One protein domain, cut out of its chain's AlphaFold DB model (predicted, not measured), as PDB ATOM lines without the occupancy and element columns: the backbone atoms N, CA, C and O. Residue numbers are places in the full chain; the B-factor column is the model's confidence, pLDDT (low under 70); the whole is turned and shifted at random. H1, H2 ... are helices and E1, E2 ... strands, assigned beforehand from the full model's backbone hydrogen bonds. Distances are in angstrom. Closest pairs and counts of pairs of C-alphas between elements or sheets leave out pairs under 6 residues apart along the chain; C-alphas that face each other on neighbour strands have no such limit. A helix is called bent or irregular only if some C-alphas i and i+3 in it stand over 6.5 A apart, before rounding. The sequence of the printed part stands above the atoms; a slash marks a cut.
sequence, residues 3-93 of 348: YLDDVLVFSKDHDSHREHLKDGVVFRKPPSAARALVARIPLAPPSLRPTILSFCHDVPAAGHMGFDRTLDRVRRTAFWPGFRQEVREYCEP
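This is residues 3 to 93 of the 348 residues of a protein of Trichuris suis (pig whipworm) (UniProt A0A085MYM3). Three short helices, H1, H2 and H3, pack crosswise in a triangle at one end, and a small two-strand hairpin, E2 and E3, lies at the other end with the loop of residues 9 to 16 sticking out beyond it. The long link of residues 29 to 45 joins hairpin and helices. The printed part has 91 residues, in the order E1, E2, E3, H1, H2, H3, with E2 and E3 an antiparallel sheet; the class is mixed, helices and strands, with under half of the residues in named elements. It is only just compact, close to loose, with a radius of gyration of the C-alphas of 14.3 A and spans of 43 by 35 by 22 A.

E1, residues 7 to 9, pairs with no named strand; residues 3 to 4 pair antiparallel with its residues 7 to 8. E2, residues 19 to 22, and E3, residues 25 to 28, form a hairpin, with N 20 and O 27 2.9 A apart, within hydrogen-bond range. Residues 27 to 28 of E3 also pair antiparallel with residues 41 to 42. H1, residues 46 to 57, touches H2, residues 67 to 77, with residues 52 to 57 alone, at a steep tilt of 58 degrees, opposite ways; the closest C-alphas, of Cys 56 and Thr 70, are 6.0 A apart. H3, residues 83 to 91, touches H2 at a steep tilt of 52 degrees, closest at the C-alphas of Phe 67 and Arg 88, 6.0 A. H1 and H3 only just touch, with 3 pairs of C-alphas within 8 A, closest at Leu 53 and Val 87, 6.8 A. E2 is apart from the three helices. Every O i to N i+4 pair is within hydrogen-bond range in H2 and H3, and 6 of 8 in H1.

E1 begins at C-alpha 7, (7.817, 11.845, -36.887). E2 and E3 are 10.0 A and 10.1 A long. H1 is 17.5 A long and irregular, with C-alphas 47 and 50 7.1 A apart; H2 is 15.2 A and H3 12.1 A, ending at C-alpha 91, (21.948, 33.083, -24.119).

The two C-alphas farthest apart, of Asp 13 and Pro 60, are 44.9 A apart. The printed part has no cut, and the link from E3 to H1 is long. Residues 3 to 24 and 29 to 39 have pLDDT under 70.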
ATOM      1  N   TYR A   3       3.550  17.234 -34.678       43.75
ATOM      2  CA  TYR A   3       4.601  16.294 -34.302       43.75
ATOM      3  C   TYR A   3       3.939  15.198 -33.466       43.75
ATOM      4  O   TYR A   3       3.435  15.489 -32.383       43.75
ATOM      5  N   LEU A   4       3.905  13.976 -33.992       37.38
ATOM      6  CA  LEU A   4       3.517  12.767 -33.265       37.38
ATOM      7  C   LEU A   4       4.757  11.873 -33.222       37.38
ATOM      8  O   LEU A   4       5.332  11.595 -34.270       37.38
ATOM      9  N   ASP A   5       5.190  11.497 -32.018       36.91
ATOM     10  CA  ASP A   5       6.278  10.537 -31.772       36.91
ATOM     11  C   ASP A   5       7.550  10.777 -32.606       36.91
ATOM     12  O   ASP A   5       8.050   9.887 -33.286       36.91
ATOM     13  N   ASP A   6       8.055  12.016 -32.594       40.81
ATOM     14  CA  ASP A   6       9.262  12.448 -33.325       40.81
ATOM     15  C   ASP A   6       9.202  12.312 -34.867       40.81
ATOM     16  O   ASP A   6      10.169  12.650 -35.557       40.81
ATOM     17  N   VAL A   7       8.053  11.931 -35.439       38.12
ATOM     18  CA  VAL A   7       7.817  11.845 -36.887       38.12
ATOM     19  C   VAL A   7       6.952  13.017 -37.353       38.12
ATOM     20  O   VAL A   7       5.915  13.358 -36.779       38.12
ATOM     21  N   LEU A   8       7.396  13.677 -38.424       44.56
ATOM     22  CA  LEU A   8       6.697  14.823 -38.995       44.56
ATOM     23  C   LEU A   8       5.584  14.333 -39.929       44.56
ATOM     24  O   LEU A   8       5.852  13.887 -41.043       44.56
ATOM     25  N   VAL A   9       4.333  14.412 -39.472       41.12
ATOM     26  CA  VAL A   9       3.162  13.993 -40.255       41.12
ATOM     27  C   VAL A   9       2.559  15.208 -40.966       41.12
ATOM     28  O   VAL A   9       2.137  16.185 -40.335       41.12
ATOM     29  N   PHE A  10       2.511  15.158 -42.299       42.19
ATOM     30  CA  PHE A  10       1.760  16.123 -43.103       42.19
ATOM     31  C   PHE A  10       0.294  15.685 -43.178       42.19
ATOM     32  O   PHE A  10      -0.013  14.618 -43.704       42.19
ATOM     33  N   SER A  11      -0.619  16.527 -42.690       34.62
ATOM     34  CA  SER A  11      -2.014  16.475 -43.135       34.62
ATOM     35  C   SER A  11      -2.021  16.969 -44.579       34.62
ATOM     36  O   SER A  11      -1.548  18.073 -44.860       34.62
ATOM     37  N   LYS A  12      -2.494  16.115 -45.495       33.03
ATOM     38  CA  LYS A  12      -2.974  16.561 -46.806       33.03
ATOM     39  C   LYS A  12      -4.030  17.643 -46.547       33.03
ATOM     40  O   LYS A  12      -4.760  17.524 -45.570       33.03
ATOM     41  N   ASP A  13      -4.045  18.666 -47.391       35.12
ATOM     42  CA  ASP A  13      -4.963  19.817 -47.385       35.12
ATOM     43  C   ASP A  13      -4.431  21.078 -46.681       35.12
ATOM     44  O   ASP A  13      -4.902  21.489 -45.626       35.12
ATOM     45  N   HIS A  14      -3.430  21.720 -47.300       35.00
ATOM     46  CA  HIS A  14      -3.472  23.161 -47.602       35.00
ATOM     47  C   HIS A  14      -2.291  23.578 -48.500       35.00
ATOM     48  O   HIS A  14      -1.122  23.460 -48.133       35.00
ATOM     49  N   ASP A  15      -2.629  24.105 -49.676       37.44
ATOM     50  CA  ASP A  15      -1.744  24.671 -50.696       37.44
ATOM     51  C   ASP A  15      -0.810  25.776 -50.159       37.44
ATOM     52  O   ASP A  15      -1.273  26.829 -49.717       37.44
ATOM     53  N   SER A  16       0.513  25.538 -50.203       36.97
ATOM     54  CA  SER A  16       1.619  26.522 -50.372       36.97
ATOM     55  C   SER A  16       2.986  25.951 -49.926       36.97
ATOM     56  O   SER A  16       3.695  26.505 -49.081       36.97
ATOM     57  N   HIS A  17       3.407  24.805 -50.467       44.25
ATOM     58  CA  HIS A  17       4.558  24.066 -49.927       44.25
ATOM     59  C   HIS A  17       5.934  24.710 -50.236       44.25
ATOM     60  O   HIS A  17       6.484  24.602 -51.332       44.25
ATOM     61  N   ARG A  18       6.548  25.338 -49.216       55.03
ATOM     62  CA  ARG A  18       7.966  25.788 -49.183       55.03
ATOM     63  C   ARG A  18       8.934  24.757 -48.572       55.03
ATOM     64  O   ARG A  18      10.114  25.066 -48.368       55.03
ATOM     65  N   GLU A  19       8.463  23.546 -48.295       59.97
ATOM     66  CA  GLU A  19       9.144  22.544 -47.465       59.97
ATOM     67  C   GLU A  19       9.275  21.209 -48.215       59.97
ATOM     68  O   GLU A  19       8.355  20.810 -48.919       59.97
ATOM     69  N   HIS A  20      10.450  20.571 -48.148       62.56
ATOM     70  CA  HIS A  20      10.779  19.339 -48.886       62.56
ATOM     71  C   HIS A  20      11.288  18.275 -47.905       62.56
ATOM     72  O   HIS A  20      12.177  18.572 -47.107       62.56
ATOM     73  N   LEU A  21      10.766  17.049 -47.978       64.00
ATOM     74  CA  LEU A  21      11.235  15.904 -47.189       64.00
ATOM     75  C   LEU A  21      12.364  15.184 -47.944       64.00
ATOM     76  O   LEU A  21      12.192  14.828 -49.109       64.00
ATOM     77  N   LYS A  22      13.516  14.979 -47.300       58.56
ATOM     78  CA  LYS A  22      14.624  14.173 -47.837       58.56
ATOM     79  C   LYS A  22      15.292  13.405 -46.695       58.56
ATOM     80  O   LYS A  22      15.610  14.010 -45.678       58.56
ATOM     81  N   ASP A  23      15.480  12.097 -46.859       64.81
ATOM     82  CA  ASP A  23      16.139  11.217 -45.875       64.81
ATOM     83  C   ASP A  23      15.512  11.296 -44.462       64.81
ATOM     84  O   ASP A  23      16.207  11.288 -43.453       64.81
ATOM     85  N   GLY A  24      14.181  11.444 -44.383       68.62
ATOM     86  CA  GLY A  24      13.447  11.587 -43.114       68.62
ATOM     87  C   GLY A  24      13.525  12.976 -42.462       68.62
ATOM     88  O   GLY A  24      12.911  13.193 -41.422       68.62
ATOM     89  N   VAL A  25      14.220  13.941 -43.075       70.75
ATOM     90  CA  VAL A  25      14.382  15.310 -42.559       70.75
ATOM     91  C   VAL A  25      13.630  16.308 -43.437       70.75
ATOM     92  O   VAL A  25      13.717  16.282 -44.669       70.75
ATOM     93  N   VAL A  26      12.884  17.216 -42.807       75.69
ATOM     94  CA  VAL A  26      12.175  18.295 -43.507       75.69
ATOM     95  C   VAL A  26      13.094  19.494 -43.672       75.69
ATOM     96  O   VAL A  26      13.700  19.968 -42.715       75.69
ATOM     97  N   PHE A  27      13.175  20.016 -44.891       77.25
ATOM     98  CA  PHE A  27      13.991  21.172 -45.234       77.25
ATOM     99  C   PHE A  27      13.130  22.339 -45.689       77.25
ATOM    100  O   PHE A  27      12.218  22.177 -46.499       77.25
ATOM    101  N   ARG A  28      13.499  23.543 -45.256       72.50
ATOM    102  CA  ARG A  28      12.944  24.802 -45.752       72.50
ATOM    103  C   ARG A  28      13.857  25.393 -46.828       72.50
ATOM    104  O   ARG A  28      15.080  25.440 -46.660       72.50
ATOM    105  N   LYS A  29      13.265  25.902 -47.917       65.38
ATOM    106  CA  LYS A  29      14.000  26.719 -48.899       65.38
ATOM    107  C   LYS A  29      14.411  28.061 -48.261       65.38
ATOM    108  O   LYS A  29      13.547  28.737 -47.687       65.38
ATOM    109  N   PRO A  30      15.695  28.462 -48.331       65.50
ATOM    110  CA  PRO A  30      16.129  29.757 -47.815       65.50
ATOM    111  C   PRO A  30      15.414  30.905 -48.557       65.50
ATOM    112  O   PRO A  30      14.988  30.722 -49.700       65.50
ATOM    113  N   PRO A  31      15.245  32.088 -47.934       63.38
ATOM    114  CA  PRO A  31      14.680  33.252 -48.613       63.38
ATOM    115  C   PRO A  31      15.457  33.575 -49.896       63.38
ATOM    116  O   PRO A  31      16.687  33.550 -49.887       63.38
ATOM    117  N   SER A  32      14.741  33.904 -50.975       55.59
ATOM    118  CA  SER A  32      15.312  34.308 -52.267       55.59
ATOM    119  C   SER A  32      15.949  35.698 -52.165       55.59
ATOM    120  O   SER A  32      15.373  36.698 -52.580       55.59
ATOM    121  N   ALA A  33      17.120  35.779 -51.546       54.41
ATOM    122  CA  ALA A  33      17.987  36.948 -51.569       54.41
ATOM    123  C   ALA A  33      19.438  36.477 -51.437       54.41
ATOM    124  O   ALA A  33      19.693  35.441 -50.823       54.41
ATOM    125  N   ALA A  34      20.378  37.254 -51.980       52.12
ATOM    126  CA  ALA A  34      21.819  36.992 -52.152       52.12
ATOM    127  C   ALA A  34      22.647  36.653 -50.877       52.12
ATOM    128  O   ALA A  34      23.866  36.773 -50.868       52.12
ATOM    129  N   ARG A  35      22.003  36.246 -49.775       54.62
ATOM    130  CA  ARG A  35      22.587  35.898 -48.471       54.62
ATOM    131  C   ARG A  35      22.314  34.452 -48.032       54.62
ATOM    132  O   ARG A  35      22.571  34.117 -46.876       54.62
ATOM    133  N   ALA A  36      21.780  33.596 -48.903       56.22
ATOM    134  CA  ALA A  36      21.602  32.182 -48.581       56.22
ATOM    135  C   ALA A  36      22.970  31.477 -48.519       56.22
ATOM    136  O   ALA A  36      23.564  31.153 -49.539       56.22
ATOM    137  N   LEU A  37      23.472  31.253 -47.304       59.53
ATOM    138  CA  LEU A  37      24.757  30.586 -47.052       59.53
ATOM    139  C   LEU A  37      24.704  29.063 -47.247       59.53
ATOM    140  O   LEU A  37      25.741  28.411 -47.254       59.53
ATOM    141  N   VAL A  38      23.502  28.491 -47.356       65.75
ATOM    142  CA  VAL A  38      23.275  27.046 -47.447       65.75
ATOM    143  C   VAL A  38      22.124  26.781 -48.413       65.75
ATOM    144  O   VAL A  38      21.132  27.508 -48.406       65.75
ATOM    145  N   ALA A  39      22.235  25.723 -49.223       64.38
ATOM    146  CA  ALA A  39      21.230  25.366 -50.228       64.38
ATOM    147  C   ALA A  39      19.893  24.894 -49.620       64.38
ATOM    148  O   ALA A  39      18.844  25.007 -50.256       64.38
ATOM    149  N   ARG A  40      19.919  24.354 -48.394       70.94
ATOM    150  CA  ARG A  40      18.758  23.828 -47.659       70.94
ATOM    151  C   ARG A  40      18.963  24.025 -46.156       70.94
ATOM    152  O   ARG A  40      20.071  23.812 -45.675       70.94
ATOM    153  N   ILE A  41      17.912  24.404 -45.425       76.38
ATOM    154  CA  ILE A  41      17.956  24.563 -43.961       76.38
ATOM    155  C   ILE A  41      17.044  23.502 -43.328       76.38
ATOM    156  O   ILE A  41      15.851  23.504 -43.646       76.38
ATOM    157  N   PRO A  42      17.557  22.599 -42.471       83.94
ATOM    158  CA  PRO A  42      16.735  21.577 -41.832       83.94
ATOM    159  C   PRO A  42      15.790  22.200 -40.798       83.94
ATOM    160  O   PRO A  42      16.149  23.147 -40.091       83.94
ATOM    161  N   LEU A  43      14.575  21.668 -40.712       85.31
ATOM    162  CA  LEU A  43      13.587  22.015 -39.700       85.31
ATOM    163  C   LEU A  43      13.886  21.214 -38.424       85.31
ATOM    164  O   LEU A  43      13.872  19.985 -38.449       85.31
ATOM    165  N   ALA A  44      14.167  21.895 -37.314       86.44
ATOM    166  CA  ALA A  44      14.527  21.233 -36.063       86.44
ATOM    167  C   ALA A  44      13.279  20.754 -35.294       86.44
ATOM    168  O   ALA A  44      12.443  21.591 -34.916       86.44
ATOM    169  N   PRO A  45      13.155  19.448 -34.987       87.00
ATOM    170  CA  PRO A  45      12.134  18.966 -34.063       87.00
ATOM    171  C   PRO A  45      12.397  19.506 -32.646       87.00
ATOM    172  O   PRO A  45      13.555  19.786 -32.312       87.00
ATOM    173  N   PRO A  46      11.359  19.662 -31.798       87.62
ATOM    174  CA  PRO A  46      11.500  20.165 -30.427       87.62
ATOM    175  C   PRO A  46      12.607  19.482 -29.613       87.62
ATOM    176  O   PRO A  46      13.364  20.166 -28.928       87.62
ATOM    177  N   SER A  47      12.751  18.164 -29.761       87.50
ATOM    178  CA  SER A  47      13.742  17.329 -29.073       87.50
ATOM    179  C   SER A  47      15.199  17.699 -29.392       87.50
ATOM    180  O   SER A  47      16.063  17.581 -28.526       87.50
ATOM    181  N   LEU A  48      15.491  18.222 -30.591       88.56
ATOM    182  CA  LEU A  48      16.856  18.582 -31.006       88.56
ATOM    183  C   LEU A  48      17.223  20.052 -30.757       88.56
ATOM    184  O   LEU A  48      18.406  20.401 -30.806       88.56
ATOM    185  N   ARG A  49      16.249  20.928 -30.475       92.44
ATOM    186  CA  ARG A  49      16.503  22.369 -30.268       92.44
ATOM    187  C   ARG A  49      17.503  22.637 -29.134       92.44
ATOM    188  O   ARG A  49      18.429  23.413 -29.376       92.44
ATOM    189  N   PRO A  50      17.423  21.992 -27.947       91.75
ATOM    190  CA  PRO A  50      18.394  22.214 -26.871       91.75
ATOM    191  C   PRO A  50      19.828  21.851 -27.275       91.75
ATOM    192  O   PRO A  50      20.764  22.592 -26.971       91.75
ATOM    193  N   THR A  51      19.992  20.747 -28.010       92.81
ATOM    194  CA  THR A  51      21.286  20.270 -28.514       92.81
ATOM    195  C   THR A  51      21.868  21.230 -29.546       92.81
ATOM    196  O   THR A  51      23.044  21.576 -29.471       92.81
ATOM    197  N   ILE A  52      21.041  21.729 -30.472       93.06
ATOM    198  CA  ILE A  52      21.458  22.731 -31.464       93.06
ATOM    199  C   ILE A  52      21.886  24.025 -30.764       93.06
ATOM    200  O   ILE A  52      22.943  24.573 -31.075       93.06
ATOM    201  N   LEU A  53      21.106  24.502 -29.790       94.19
ATOM    202  CA  LEU A  53      21.442  25.701 -29.020       94.19
ATOM    203  C   LEU A  53      22.760  25.528 -28.250       94.19
ATOM    204  O   LEU A  53      23.609  26.419 -28.304       94.19
ATOM    205  N   SER A  54      22.967  24.369 -27.617       93.94
ATOM    206  CA  SER A  54      24.229  24.031 -26.945       93.94
ATOM    207  C   SER A  54      25.402  24.022 -27.922       93.94
ATOM    208  O   SER A  54      26.409  24.688 -27.688       93.94
ATOM    209  N   PHE A  55      25.251  23.372 -29.075       93.44
ATOM    210  CA  PHE A  55      26.288  23.335 -30.103       93.44
ATOM    211  C   PHE A  55      26.621  24.726 -30.665       93.44
ATOM    212  O   PHE A  55      27.768  25.019 -31.009       93.44
ATOM    213  N   CYS A  56      25.629  25.608 -30.772       93.88
ATOM    214  CA  CYS A  56      25.827  26.956 -31.289       93.88
ATOM    215  C   CYS A  56      26.364  27.952 -30.249       93.88
ATOM    216  O   CYS A  56      26.855  29.004 -30.662       93.88
ATOM    217  N   HIS A  57      26.278  27.657 -28.946       94.38
ATOM    218  CA  HIS A  57      26.644  28.595 -27.878       94.38
ATOM    219  C   HIS A  57      27.754  28.095 -26.940       94.38
ATOM    220  O   HIS A  57      28.695  28.846 -26.676       94.38
ATOM    221  N   ASP A  58      27.652  26.855 -26.453       92.75
ATOM    222  CA  ASP A  58      28.429  26.338 -25.318       92.75
ATOM    223  C   ASP A  58      29.753  25.682 -25.729       92.75
ATOM    224  O   ASP A  58      30.690  25.615 -24.934       92.75
ATOM    225  N   VAL A  59      29.866  25.191 -26.968       91.75
ATOM    226  CA  VAL A  59      31.106  24.540 -27.416       91.75
ATOM    227  C   VAL A  59      32.267  25.545 -27.451       91.75
ATOM    228  O   VAL A  59      32.061  26.705 -27.825       91.75
ATOM    229  N   PRO A  60      33.516  25.132 -27.161       88.88
ATOM    230  CA  PRO A  60      34.665  26.042 -27.157       88.88
ATOM    231  C   PRO A  60      34.831  26.843 -28.458       88.88
ATOM    232  O   PRO A  60      35.105  28.038 -28.422       88.88
ATOM    233  N   ALA A  61      34.557  26.221 -29.611       88.75
ATOM    234  CA  ALA A  61      34.594  26.871 -30.925       88.75
ATOM    235  C   ALA A  61      33.443  27.876 -31.172       88.75
ATOM    236  O   ALA A  61      33.434  28.582 -32.179       88.75
ATOM    237  N   ALA A  62      32.423  27.912 -30.313       89.38
ATOM    238  CA  ALA A  62      31.376  28.934 -30.305       89.38
ATOM    239  C   ALA A  62      31.687  30.080 -29.345       89.38
ATOM    240  O   ALA A  62      31.195  31.186 -29.557       89.38
ATOM    241  N   GLY A  63      32.511  29.846 -28.323       89.38
ATOM    242  CA  GLY A  63      33.070  30.899 -27.477       89.38
ATOM    243  C   GLY A  63      32.034  31.738 -26.726       89.38
ATOM    244  O   GLY A  63      32.317  32.898 -26.429       89.38
ATOM    245  N   HIS A  64      30.837  31.201 -26.447       91.88
ATOM    246  CA  HIS A  64      29.782  31.903 -25.709       91.88
ATOM    247  C   HIS A  64      29.457  33.304 -26.264       91.88
ATOM    248  O   HIS A  64      29.269  34.269 -25.511       91.88
ATOM    249  N   MET A  65      29.411  33.446 -27.595       88.06
ATOM    250  CA  MET A  65      29.135  34.746 -28.211       88.06
ATOM    251  C   MET A  65      27.748  35.288 -27.824       88.06
ATOM    252  O   MET A  65      26.835  34.561 -27.432       88.06
ATOM    253  N   GLY A  66      27.590  36.610 -27.942       88.06
ATOM    254  CA  GLY A  66      26.319  37.279 -27.679       88.06
ATOM    255  C   GLY A  66      25.200  36.853 -28.634       88.06
ATOM    256  O   GLY A  66      25.446  36.296 -29.703       88.06
ATOM    257  N   PHE A  67      23.968  37.195 -28.253       91.81
ATOM    258  CA  PHE A  67      22.723  36.842 -28.940       91.81
ATOM    259  C   PHE A  67      22.794  36.896 -30.474       91.81
ATOM    260  O   PHE A  67      22.471  35.908 -31.122       91.81
ATOM    261  N   ASP A  68      23.241  38.007 -31.064       91.81
ATOM    262  CA  ASP A  68      23.217  38.168 -32.525       91.81
ATOM    263  C   ASP A  68      24.144  37.188 -33.254       91.81
ATOM    264  O   ASP A  68      23.802  36.698 -34.329       91.81
ATOM    265  N   ARG A  69      25.297  36.857 -32.661       92.38
ATOM    266  CA  ARG A  69      26.255  35.896 -33.229       92.38
ATOM    267  C   ARG A  69      25.760  34.462 -33.070       92.38
ATOM    268  O   ARG A  69      25.822  33.699 -34.031       92.38
ATOM    269  N   THR A  70      25.218  34.115 -31.903       94.06
ATOM    270  CA  THR A  70      24.591  32.801 -31.683       94.06
ATOM    271  C   THR A  70      23.403  32.610 -32.621       94.06
ATOM    272  O   THR A  70      23.274  31.564 -33.247       94.06
ATOM    273  N   LEU A  71      22.573  33.642 -32.790       92.88
ATOM    274  CA  LEU A  71      21.443  33.619 -33.708       92.88
ATOM    275  C   LEU A  71      21.896  33.409 -35.151       92.88
ATOM    276  O   LEU A  71      21.280  32.627 -35.867       92.88
ATOM    277  N   ASP A  72      22.952  34.098 -35.584       90.12
ATOM    278  CA  ASP A  72      23.511  33.907 -36.921       90.12
ATOM    279  C   ASP A  72      24.021  32.474 -37.132       90.12
ATOM    280  O   ASP A  72      23.783  31.887 -38.186       90.12
ATOM    281  N   ARG A  73      24.641  31.869 -36.112       91.25
ATOM    282  CA  ARG A  73      25.069  30.466 -36.161       91.25
ATOM    283  C   ARG A  73      23.876  29.515 -36.252       91.25
ATOM    284  O   ARG A  73      23.847  28.689 -37.154       91.25
ATOM    285  N   VAL A  74      22.859  29.696 -35.407       91.44
ATOM    286  CA  VAL A  74      21.630  28.883 -35.441       91.44
ATOM    287  C   VAL A  74      20.930  29.001 -36.795       91.44
ATOM    288  O   VAL A  74      20.575  27.979 -37.373       91.44
ATOM    289  N   ARG A  75      20.829  30.214 -37.359       87.25
ATOM    290  CA  ARG A  75      20.253  30.457 -38.699       87.25
ATOM    291  C   ARG A  75      20.920  29.646 -39.807       87.25
ATOM    292  O   ARG A  75      20.256  29.328 -40.788       87.25
ATOM    293  N   ARG A  76      22.219  29.358 -39.678       85.19
ATOM    294  CA  ARG A  76      22.990  28.556 -40.641       85.19
ATOM    295  C   ARG A  76      22.871  27.053 -40.382       85.19
ATOM    296  O   ARG A  76      23.176  26.275 -41.276       85.19
ATOM    297  N   THR A  77      22.453  26.648 -39.182       87.31
ATOM    298  CA  THR A  77      22.380  25.243 -38.764       87.31
ATOM    299  C   THR A  77      20.987  24.653 -38.955       87.31
ATOM    300  O   THR A  77      20.869  23.596 -39.564       87.31
ATOM    301  N   ALA A  78      19.937  25.309 -38.451       87.56
ATOM    302  CA  ALA A  78      18.569  24.800 -38.513       87.56
ATOM    303  C   ALA A  78      17.522  25.915 -38.351       87.56
ATOM    304  O   ALA A  78      17.824  27.036 -37.937       87.56
ATOM    305  N   PHE A  79      16.268  25.601 -38.670       86.94
ATOM    306  CA  PHE A  79      15.131  26.508 -38.539       86.94
ATOM    307  C   PHE A  79      14.016  25.881 -37.697       86.94
ATOM    308  O   PHE A  79      13.752  24.690 -37.794       86.94
ATOM    309  N   TRP A  80      13.333  26.692 -36.892       90.12
ATOM    310  CA  TRP A  80      12.040  26.365 -36.290       90.12
ATOM    311  C   TRP A  80      11.274  27.662 -35.990       90.12
ATOM    312  O   TRP A  80      11.898  28.710 -35.794       90.12
ATOM    313  N   PRO A  81       9.930  27.657 -35.975       85.75
ATOM    314  CA  PRO A  81       9.158  28.824 -35.556       85.75
ATOM    315  C   PRO A  81       9.566  29.271 -34.146       85.75
ATOM    316  O   PRO A  81       9.724  28.446 -33.256       85.75
ATOM    317  N   GLY A  82       9.775  30.575 -33.948       87.56
ATOM    318  CA  GLY A  82      10.152  31.118 -32.637       87.56
ATOM    319  C   GLY A  82      11.631  30.980 -32.247       87.56
ATOM    320  O   GLY A  82      12.018  31.530 -31.220       87.56
ATOM    321  N   PHE A  83      12.499  30.375 -33.073       88.94
ATOM    322  CA  PHE A  83      13.910  30.133 -32.716       88.94
ATOM    323  C   PHE A  83      14.684  31.376 -32.254       88.94
ATOM    324  O   PHE A  83      15.583  31.285 -31.424       88.94
ATOM    325  N   ARG A  84      14.335  32.570 -32.754       92.69
ATOM    326  CA  ARG A  84      14.952  33.830 -32.314       92.69
ATOM    327  C   ARG A  84      14.710  34.101 -30.827       92.69
ATOM    328  O   ARG A  84      15.605  34.619 -30.168       92.69
ATOM    329  N   GLN A  85      13.516  33.802 -30.326       93.38
ATOM    330  CA  GLN A  85      13.181  33.958 -28.915       93.38
ATOM    331  C   GLN A  85      13.890  32.889 -28.081       93.38
ATOM    332  O   GLN A  85      14.595  33.251 -27.143       93.38
ATOM    333  N   GLU A  86      13.839  31.622 -28.503       93.44
ATOM    334  CA  GLU A  86      14.532  30.528 -27.806       93.44
ATOM    335  C   GLU A  86      16.053  30.769 -27.712       93.44
ATOM    336  O   GLU A  86      16.652  30.576 -26.659       93.44
ATOM    337  N   VAL A  87      16.697  31.289 -28.768       94.31
ATOM    338  CA  VAL A  87      18.124  31.667 -28.730       94.31
ATOM    339  C   VAL A  87      18.397  32.760 -27.693       94.31
ATOM    340  O   VAL A  87      19.431  32.726 -27.018       94.31
ATOM    341  N   ARG A  88      17.498  33.742 -27.553       93.06
ATOM    342  CA  ARG A  88      17.628  34.799 -26.540       93.06
ATOM    343  C   ARG A  88      17.501  34.218 -25.137       93.06
ATOM    344  O   ARG A  88      18.379  34.455 -24.311       93.06
ATOM    345  N   GLU A  89      16.453  33.435 -24.909       92.56
ATOM    346  CA  GLU A  89      16.168  32.756 -23.642       92.56
ATOM    347  C   GLU A  89      17.267  31.760 -23.255       92.56
ATOM    348  O   GLU A  89      17.492  31.524 -22.073       92.56
ATOM    349  N   TYR A  90      18.017  31.238 -24.228       92.62
ATOM    350  CA  TYR A  90      19.189  30.398 -23.990       92.62
ATOM    351  C   TYR A  90      20.439  31.203 -23.598       92.62
ATOM    352  O   TYR A  90      21.149  30.846 -22.656       92.62
ATOM    353  N   CYS A  91      20.723  32.299 -24.312       91.88
ATOM    354  CA  CYS A  91      21.948  33.083 -24.119       91.88
ATOM    355  C   CYS A  91      21.902  33.981 -22.871       91.88
ATOM    356  O   CYS A  91      22.922  34.180 -22.213       91.88
ATOM    357  N   GLU A  92      20.749  34.583 -22.564       89.06
ATOM    358  CA  GLU A  92      20.620  35.546 -21.464       89.06
ATOM    359  C   GLU A  92      20.927  34.973 -20.072       89.06
ATOM    360  O   GLU A  92      21.668  35.629 -19.329       89.06
ATOM    361  N   PRO A  93      20.429  33.780 -19.701       91.56
ATOM    362  CA  PRO A  93      20.727  33.179 -18.412       91.56
ATOM    363  C   PRO A  93      22.035  32.370 -18.408       91.56
ATOM    364  O   PRO A  93      22.358  31.737 -17.404       91.56
TER     365      PRO A  93